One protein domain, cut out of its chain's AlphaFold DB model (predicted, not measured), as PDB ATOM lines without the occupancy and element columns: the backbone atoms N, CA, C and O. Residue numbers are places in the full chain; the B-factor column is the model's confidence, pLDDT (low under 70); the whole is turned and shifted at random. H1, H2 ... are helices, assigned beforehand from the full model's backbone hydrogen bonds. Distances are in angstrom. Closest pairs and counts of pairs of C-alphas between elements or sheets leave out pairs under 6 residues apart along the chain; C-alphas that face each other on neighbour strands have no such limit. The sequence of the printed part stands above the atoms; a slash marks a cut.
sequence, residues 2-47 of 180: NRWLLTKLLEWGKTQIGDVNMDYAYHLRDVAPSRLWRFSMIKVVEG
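This is residues 2 to 47 of the 180 residues of an uncharacterized protein of Alphaproteobacteria bacterium (UniProt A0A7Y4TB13). Three helices run back and forth beside one another, with the long H1 and the shorter H2 side by side and H3 folded back from H2, so that the centres of the three make a triangle. H3 meets H1 near the beginning of H1 and opens away from it like the second arm of a V, and the little H4 extends this arm, with residues 41 to 47 sticking out at its end and residues 15 to 21 sticking out where the chain turns from H1 to H2. The printed part has 46 residues, with four named helices in the order H1, H2, H3, H4 and no named strand, and its class is all helix. The whole is compact, with a radius of gyration of the C-alphas of 10.2 A, and the C-alphas span 24 by 23 by 17 A.

H1, the longest helix, takes residues 3 to 17 and measures 21.1 A from C-alpha 3 at (34.384, -30.112, 44.214) to C-alpha 17 at (42.689, -10.980, 41.235). H2 takes residues 23 to 31 and is 12.0 A long. H3 takes residues 33 to 40 and is 10.6 A long. H4 takes residues 42 to 46, is 6.2 A long and ends with C-alpha 46 at (51.763, -14.334, 52.188).

H1 and H2 touch and form a helical hairpin; they run opposite ways at a shallow tilt of 14 degrees, and their closest C-alphas, those of Leu 6 and Arg 29, are 6.6 A apart. H2 and H3 also touch and form a helical hairpin, opposite ways at a tilt of 38 degrees, only just steep. Their closest C-alphas, those of Leu 28 and Leu 36, are 5.4 A apart. H1 and H3 only just touch, with 3 pairs of C-alphas within 8 A, and H1 does so with residues 3 to 6 alone. The closest C-alphas of these two, those of Arg 3 and Pro 33, are 7.8 A apart, and the helices run the same way at a shallow tilt of 25 degrees. With 2 of these 3 touching pairs at a shallow tilt, the helix packing is mostly aligned, but only just. H3 and H4 meet only through their link, and H4 is apart from H1 and from H2. In H1, H2, H3 and H4 every O i to N i+4 pair is within hydrogen-bond range.

The two C-alphas farthest apart, those of Val 31 and Gly 47, are 27.3 A from each other. Residues 15 to 21, of which 15 to 17 belong to H1, stand free, and so do residues 41 to 47, of which 42 to 46 belong to H4. Without these stretches the body has 32 residues and spans 19 by 18 by 14 A. The printed part has no cut, and the three links, H1 to H2, H2 to H3 and H3 to H4, are tight. The mean pLDDT of the printed part is 92.4, and no printed residue is under 70.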
ATOM      1  N   ASN A   2      35.211 -31.550  48.700       89.56
ATOM      2  CA  ASN A   2      34.017 -31.244  47.910       89.56
ATOM      3  C   ASN A   2      34.358 -30.331  46.709       89.56
ATOM      4  O   ASN A   2      34.805 -29.198  46.892       89.56
ATOM      5  N   ARG A   3      34.129 -30.824  45.482       92.25
ATOM      6  CA  ARG A   3      34.384 -30.112  44.214       92.25
ATOM      7  C   ARG A   3      33.610 -28.796  44.107       92.25
ATOM      8  O   ARG A   3      34.138 -27.823  43.570       92.25
ATOM      9  N   TRP A   4      32.387 -28.751  44.636       93.56
ATOM     10  CA  TRP A   4      31.563 -27.543  44.647       93.56
ATOM     11  C   TRP A   4      32.204 -26.441  45.501       93.56
ATOM     12  O   TRP A   4      32.362 -25.320  45.025       93.56
ATOM     13  N   LEU A   5      32.687 -26.783  46.704       93.38
ATOM     14  CA  LEU A   5      33.382 -25.833  47.587       93.38
ATOM     15  C   LEU A   5      34.649 -25.271  46.936       93.38
ATOM     16  O   LEU A   5      34.865 -24.064  46.944       93.38
ATOM     17  N   LEU A   6      35.466 -26.133  46.324       93.44
ATOM     18  CA  LEU A   6      36.675 -25.694  45.623       93.44
ATOM     19  C   LEU A   6      36.347 -24.812  44.412       93.44
ATOM     20  O   LEU A   6      37.067 -23.863  44.139       93.44
ATOM     21  N   THR A   7      35.247 -25.081  43.708       94.50
ATOM     22  CA  THR A   7      34.801 -24.227  42.598       94.50
ATOM     23  C   THR A   7      34.402 -22.843  43.096       94.50
ATOM     24  O   THR A   7      34.853 -21.852  42.533       94.50
ATOM     25  N   LYS A   8      33.642 -22.766  44.195       94.50
ATOM     26  CA  LYS A   8      33.270 -21.488  44.818       94.50
ATOM     27  C   LYS A   8      34.484 -20.704  45.310       94.50
ATOM     28  O   LYS A   8      34.535 -19.491  45.135       94.50
ATOM     29  N   LEU A   9      35.486 -21.394  45.856       92.81
ATOM     30  CA  LEU A   9      36.765 -20.792  46.230       92.81
ATOM     31  C   LEU A   9      37.489 -20.178  45.018       92.81
ATOM     32  O   LEU A   9      37.988 -19.059  45.116       92.81
ATOM     33  N   LEU A  10      37.539 -20.885  43.884       93.38
ATOM     34  CA  LEU A  10      38.172 -20.389  42.655       93.38
ATOM     35  C   LEU A  10      37.411 -19.209  42.044       93.38
ATOM     36  O   LEU A  10      38.033 -18.219  41.671       93.38
ATOM     37  N   GLU A  11      36.080 -19.284  41.993       93.38
ATOM     38  CA  GLU A  11      35.223 -18.181  41.538       93.38
ATOM     39  C   GLU A  11      35.442 -16.929  42.393       93.38
ATOM     40  O   GLU A  11      35.664 -15.845  41.857       93.38
ATOM     41  N   TRP A  12      35.463 -17.081  43.721       91.75
ATOM     42  CA  TRP A  12      35.790 -15.982  44.624       91.75
ATOM     43  C   TRP A  12      37.201 -15.445  44.364       91.75
ATOM     44  O   TRP A  12      37.369 -14.236  44.209       91.75
ATOM     45  N   GLY A  13      38.203 -16.319  44.235       90.56
ATOM     46  CA  GLY A  13      39.580 -15.923  43.936       90.56
ATOM     47  C   GLY A  13      39.688 -15.087  42.658       90.56
ATOM     48  O   GLY A  13      40.349 -14.049  42.667       90.56
ATOM     49  N   LYS A  14      38.961 -15.469  41.600       90.75
ATOM     50  CA  LYS A  14      38.888 -14.727  40.333       90.75
ATOM     51  C   LYS A  14      38.386 -13.291  40.531       90.75
ATOM     52  O   LYS A  14      38.970 -12.356  39.994       90.75
ATOM     53  N   THR A  15      37.372 -13.082  41.377       89.69
ATOM     54  CA  THR A  15      36.888 -11.721  41.698       89.69
ATOM     55  C   THR A  15      37.920 -10.865  42.439       89.69
ATOM     56  O   THR A  15      37.855  -9.640  42.382       89.69
ATOM     57  N   GLN A  16      38.875 -11.483  43.143       88.31
ATOM     58  CA  GLN A  16      39.906 -10.756  43.885       88.31
ATOM     59  C   GLN A  16      41.079 -10.331  43.002       88.31
ATOM     60  O   GLN A  16      41.598  -9.235  43.193       88.31
ATOM     61  N   ILE A  17      41.491 -11.188  42.065       90.12
ATOM     62  CA  ILE A  17      42.689 -10.980  41.235       90.12
ATOM     63  C   ILE A  17      42.391 -10.361  39.860       90.12
ATOM     64  O   ILE A  17      43.323 -10.023  39.131       90.12
ATOM     65  N   GLY A  18      41.112 -10.216  39.507       87.00
ATOM     66  CA  GLY A  18      40.649  -9.784  38.188       87.00
ATOM     67  C   GLY A  18      40.494 -10.942  37.197       87.00
ATOM     68  O   GLY A  18      40.754 -12.102  37.519       87.00
ATOM     69  N   ASP A  19      40.043 -10.632  35.979       81.06
ATOM     70  CA  ASP A  19      39.780 -11.626  34.931       81.06
ATOM     71  C   ASP A  19      41.082 -12.148  34.302       81.06
ATOM     72  O   ASP A  19      41.481 -11.769  33.206       81.06
ATOM     73  N   VAL A  20      41.783 -13.001  35.047       87.12
ATOM     74  CA  VAL A  20      42.997 -13.694  34.613       87.12
ATOM     75  C   VAL A  20      42.700 -15.189  34.519       87.12
ATOM     76  O   VAL A  20      41.960 -15.736  35.339       87.12
ATOM     77  N   ASN A  21      43.279 -15.870  33.527       86.62
ATOM     78  CA  ASN A  21      43.087 -17.306  33.341       86.62
ATOM     79  C   ASN A  21      43.567 -18.103  34.585       86.62
ATOM     80  O   ASN A  21      44.682 -17.920  35.089       86.62
ATOM     81  N   MET A  22      42.701 -18.998  35.079       90.31
ATOM     82  CA  MET A  22      42.931 -19.867  36.241       90.31
ATOM     83  C   MET A  22      42.829 -21.367  35.904       90.31
ATOM     84  O   MET A  22      42.600 -22.180  36.801       90.31
ATOM     85  N   ASP A  23      43.014 -21.764  34.645       92.06
ATOM     86  CA  ASP A  23      42.848 -23.143  34.166       92.06
ATOM     87  C   ASP A  23      43.712 -24.134  34.947       92.06
ATOM     88  O   ASP A  23      43.239 -25.207  35.311       92.06
ATOM     89  N   TYR A  24      44.931 -23.741  35.332       93.38
ATOM     90  CA  TYR A  24      45.797 -24.549  36.200       93.38
ATOM     91  C   TYR A  24      45.129 -24.899  37.543       93.38
ATOM     92  O   TYR A  24      45.293 -26.000  38.064       93.38
ATOM     93  N   ALA A  25      44.355 -23.975  38.116       94.00
ATOM     94  CA  ALA A  25      43.693 -24.162  39.397       94.00
ATOM     95  C   ALA A  25      42.440 -25.039  39.251       94.00
ATOM     96  O   ALA A  25      42.186 -25.894  40.101       94.00
ATOM     97  N   TYR A  26      41.700 -24.893  38.146       95.06
ATOM     98  CA  TYR A  26      40.605 -25.801  37.793       95.06
ATOM     99  C   TYR A  26      41.112 -27.214  37.475       95.06
ATOM    100  O   TYR A  26      40.517 -28.193  37.921       95.06
ATOM    101  N   HIS A  27      42.260 -27.338  36.812       96.12
ATOM    102  CA  HIS A  27      42.931 -28.615  36.596       96.12
ATOM    103  C   HIS A  27      43.330 -29.268  37.929       96.12
ATOM    104  O   HIS A  27      43.011 -30.432  38.173       96.12
ATOM    105  N   LEU A  28      43.934 -28.508  38.854       95.81
ATOM    106  CA  LEU A  28      44.240 -28.997  40.203       95.81
ATOM    107  C   LEU A  28      42.979 -29.413  40.974       95.81
ATOM    108  O   LEU A  28      43.023 -30.407  41.695       95.81
ATOM    109  N   ARG A  29      41.855 -28.699  40.829       96.38
ATOM    110  CA  ARG A  29      40.568 -29.083  41.439       96.38
ATOM    111  C   ARG A  29      40.139 -30.480  40.995       96.38
ATOM    112  O   ARG A  29      39.687 -31.259  41.833       96.38
ATOM    113  N   ASP A  30      40.230 -30.749  39.696       96.12
ATOM    114  CA  ASP A  30      39.663 -31.951  39.089       96.12
ATOM    115  C   ASP A  30      40.599 -33.168  39.213       96.12
ATOM    116  O   ASP A  30      40.117 -34.273  39.445       96.12
ATOM    117  N   VAL A  31      41.922 -32.972  39.143       96.94
ATOM    118  CA  VAL A  31      42.910 -34.069  39.182       96.94
ATOM    119  C   VAL A  31      43.486 -34.302  40.582       96.94
ATOM    120  O   VAL A  31      43.676 -35.441  41.003       96.94
ATOM    121  N   ALA A  32      43.780 -33.234  41.331       96.06
ATOM    122  CA  ALA A  32      44.494 -33.312  42.608       96.06
ATOM    123  C   ALA A  32      43.945 -32.310  43.644       96.06
ATOM    124  O   ALA A  32      44.678 -31.430  44.111       96.06
ATOM    125  N   PRO A  33      42.670 -32.424  44.064       95.25
ATOM    126  CA  PRO A  33      42.011 -31.405  44.881       95.25
ATOM    127  C   PRO A  33      42.752 -31.119  46.194       95.25
ATOM    128  O   PRO A  33      42.828 -29.969  46.619       95.25
ATOM    129  N   SER A  34      43.358 -32.132  46.827       94.81
ATOM    130  CA  SER A  34      44.174 -31.953  48.041       94.81
ATOM    131  C   SER A  34      45.366 -31.010  47.825       94.81
ATOM    132  O   SER A  34      45.722 -30.257  48.733       94.81
ATOM    133  N   ARG A  35      45.954 -31.005  46.621       94.88
ATOM    134  CA  ARG A  35      47.003 -30.059  46.225       94.88
ATOM    135  C   ARG A  35      46.430 -28.662  46.015       94.88
ATOM    136  O   ARG A  35      47.054 -27.720  46.490       94.88
ATOM    137  N   LEU A  36      45.242 -28.525  45.417       95.06
ATOM    138  CA  LEU A  36      44.578 -27.223  45.273       95.06
ATOM    139  C   LEU A  36      44.309 -26.552  46.629       95.06
ATOM    140  O   LEU A  36      44.544 -25.359  46.789       95.06
ATOM    141  N   TRP A  37      43.844 -27.310  47.622       93.19
ATOM    142  CA  TRP A  37      43.608 -26.756  48.957       93.19
ATOM    143  C   TRP A  37      44.891 -26.238  49.600       93.19
ATOM    144  O   TRP A  37      44.943 -25.091  50.036       93.19
ATOM    145  N   ARG A  38      45.967 -27.033  49.584       93.00
ATOM    146  CA  ARG A  38      47.275 -26.587  50.092       93.00
ATOM    147  C   ARG A  38      47.802 -25.379  49.321       93.00
ATOM    148  O   ARG A  38      48.343 -24.463  49.922       93.00
ATOM    149  N   PHE A  39      47.592 -25.359  48.008       92.38
ATOM    150  CA  PHE A  39      47.904 -24.220  47.158       92.38
ATOM    151  C   PHE A  39      47.140 -22.953  47.579       92.38
ATOM    152  O   PHE A  39      47.740 -21.888  47.674       92.38
ATOM    153  N   SER A  40      45.845 -23.046  47.903       90.06
ATOM    154  CA  SER A  40      45.074 -21.879  48.357       90.06
ATOM    155  C   SER A  40      45.587 -21.283  49.676       90.06
ATOM    156  O   SER A  40      45.471 -20.077  49.887       90.06
ATOM    157  N   MET A  41      46.255 -22.086  50.512       92.31
ATOM    158  CA  MET A  41      46.888 -21.613  51.747       92.31
ATOM    159  C   MET A  41      48.110 -20.720  51.500       92.31
ATOM    160  O   MET A  41      48.538 -20.035  52.424       92.31
ATOM    161  N   ILE A  42      48.651 -20.649  50.276       92.69
ATOM    162  CA  ILE A  42      49.770 -19.746  49.953       92.69
ATOM    163  C   ILE A  42      49.408 -18.282  50.226       92.69
ATOM    164  O   ILE A  42      50.258 -17.528  50.683       92.69
ATOM    165  N   LYS A  43      48.139 -17.883  50.057       88.00
ATOM    166  CA  LYS A  43      47.696 -16.531  50.435       88.00
ATOM    167  C   LYS A  43      47.680 -16.291  51.942       88.00
ATOM    168  O   LYS A  43      47.936 -15.178  52.380       88.00
ATOM    169  N   VAL A  44      47.447 -17.332  52.736       91.94
ATOM    170  CA  VAL A  44      47.587 -17.253  54.196       91.94
ATOM    171  C   VAL A  44      49.060 -17.112  54.585       91.94
ATOM    172  O   VAL A  44      49.367 -16.358  55.500       91.94
ATOM    173  N   VAL A  45      49.960 -17.801  53.873       93.62
ATOM    174  CA  VAL A  45      51.415 -17.690  54.067       93.62
ATOM    175  C   VAL A  45      51.931 -16.300  53.686       93.62
ATOM    176  O   VAL A  45      52.742 -15.754  54.420       93.62
ATOM    177  N   GLU A  46      51.454 -15.720  52.579       93.88
ATOM    178  CA  GLU A  46      51.763 -14.334  52.188       93.88
ATOM    179  C   GLU A  46      51.342 -13.337  53.275       93.88
ATOM    180  O   GLU A  46      52.098 -12.436  53.633       93.88
ATOM    181  N   GLY A  47      50.143 -13.532  53.829       92.81
ATOM    182  CA  GLY A  47      49.556 -12.627  54.804       92.81
ATOM    183  C   GLY A  47      48.961 -11.369  54.166       92.81
ATOM    184  O   GLY A  47      48.887 -11.218  52.950       92.81
TER     185      GLY A  47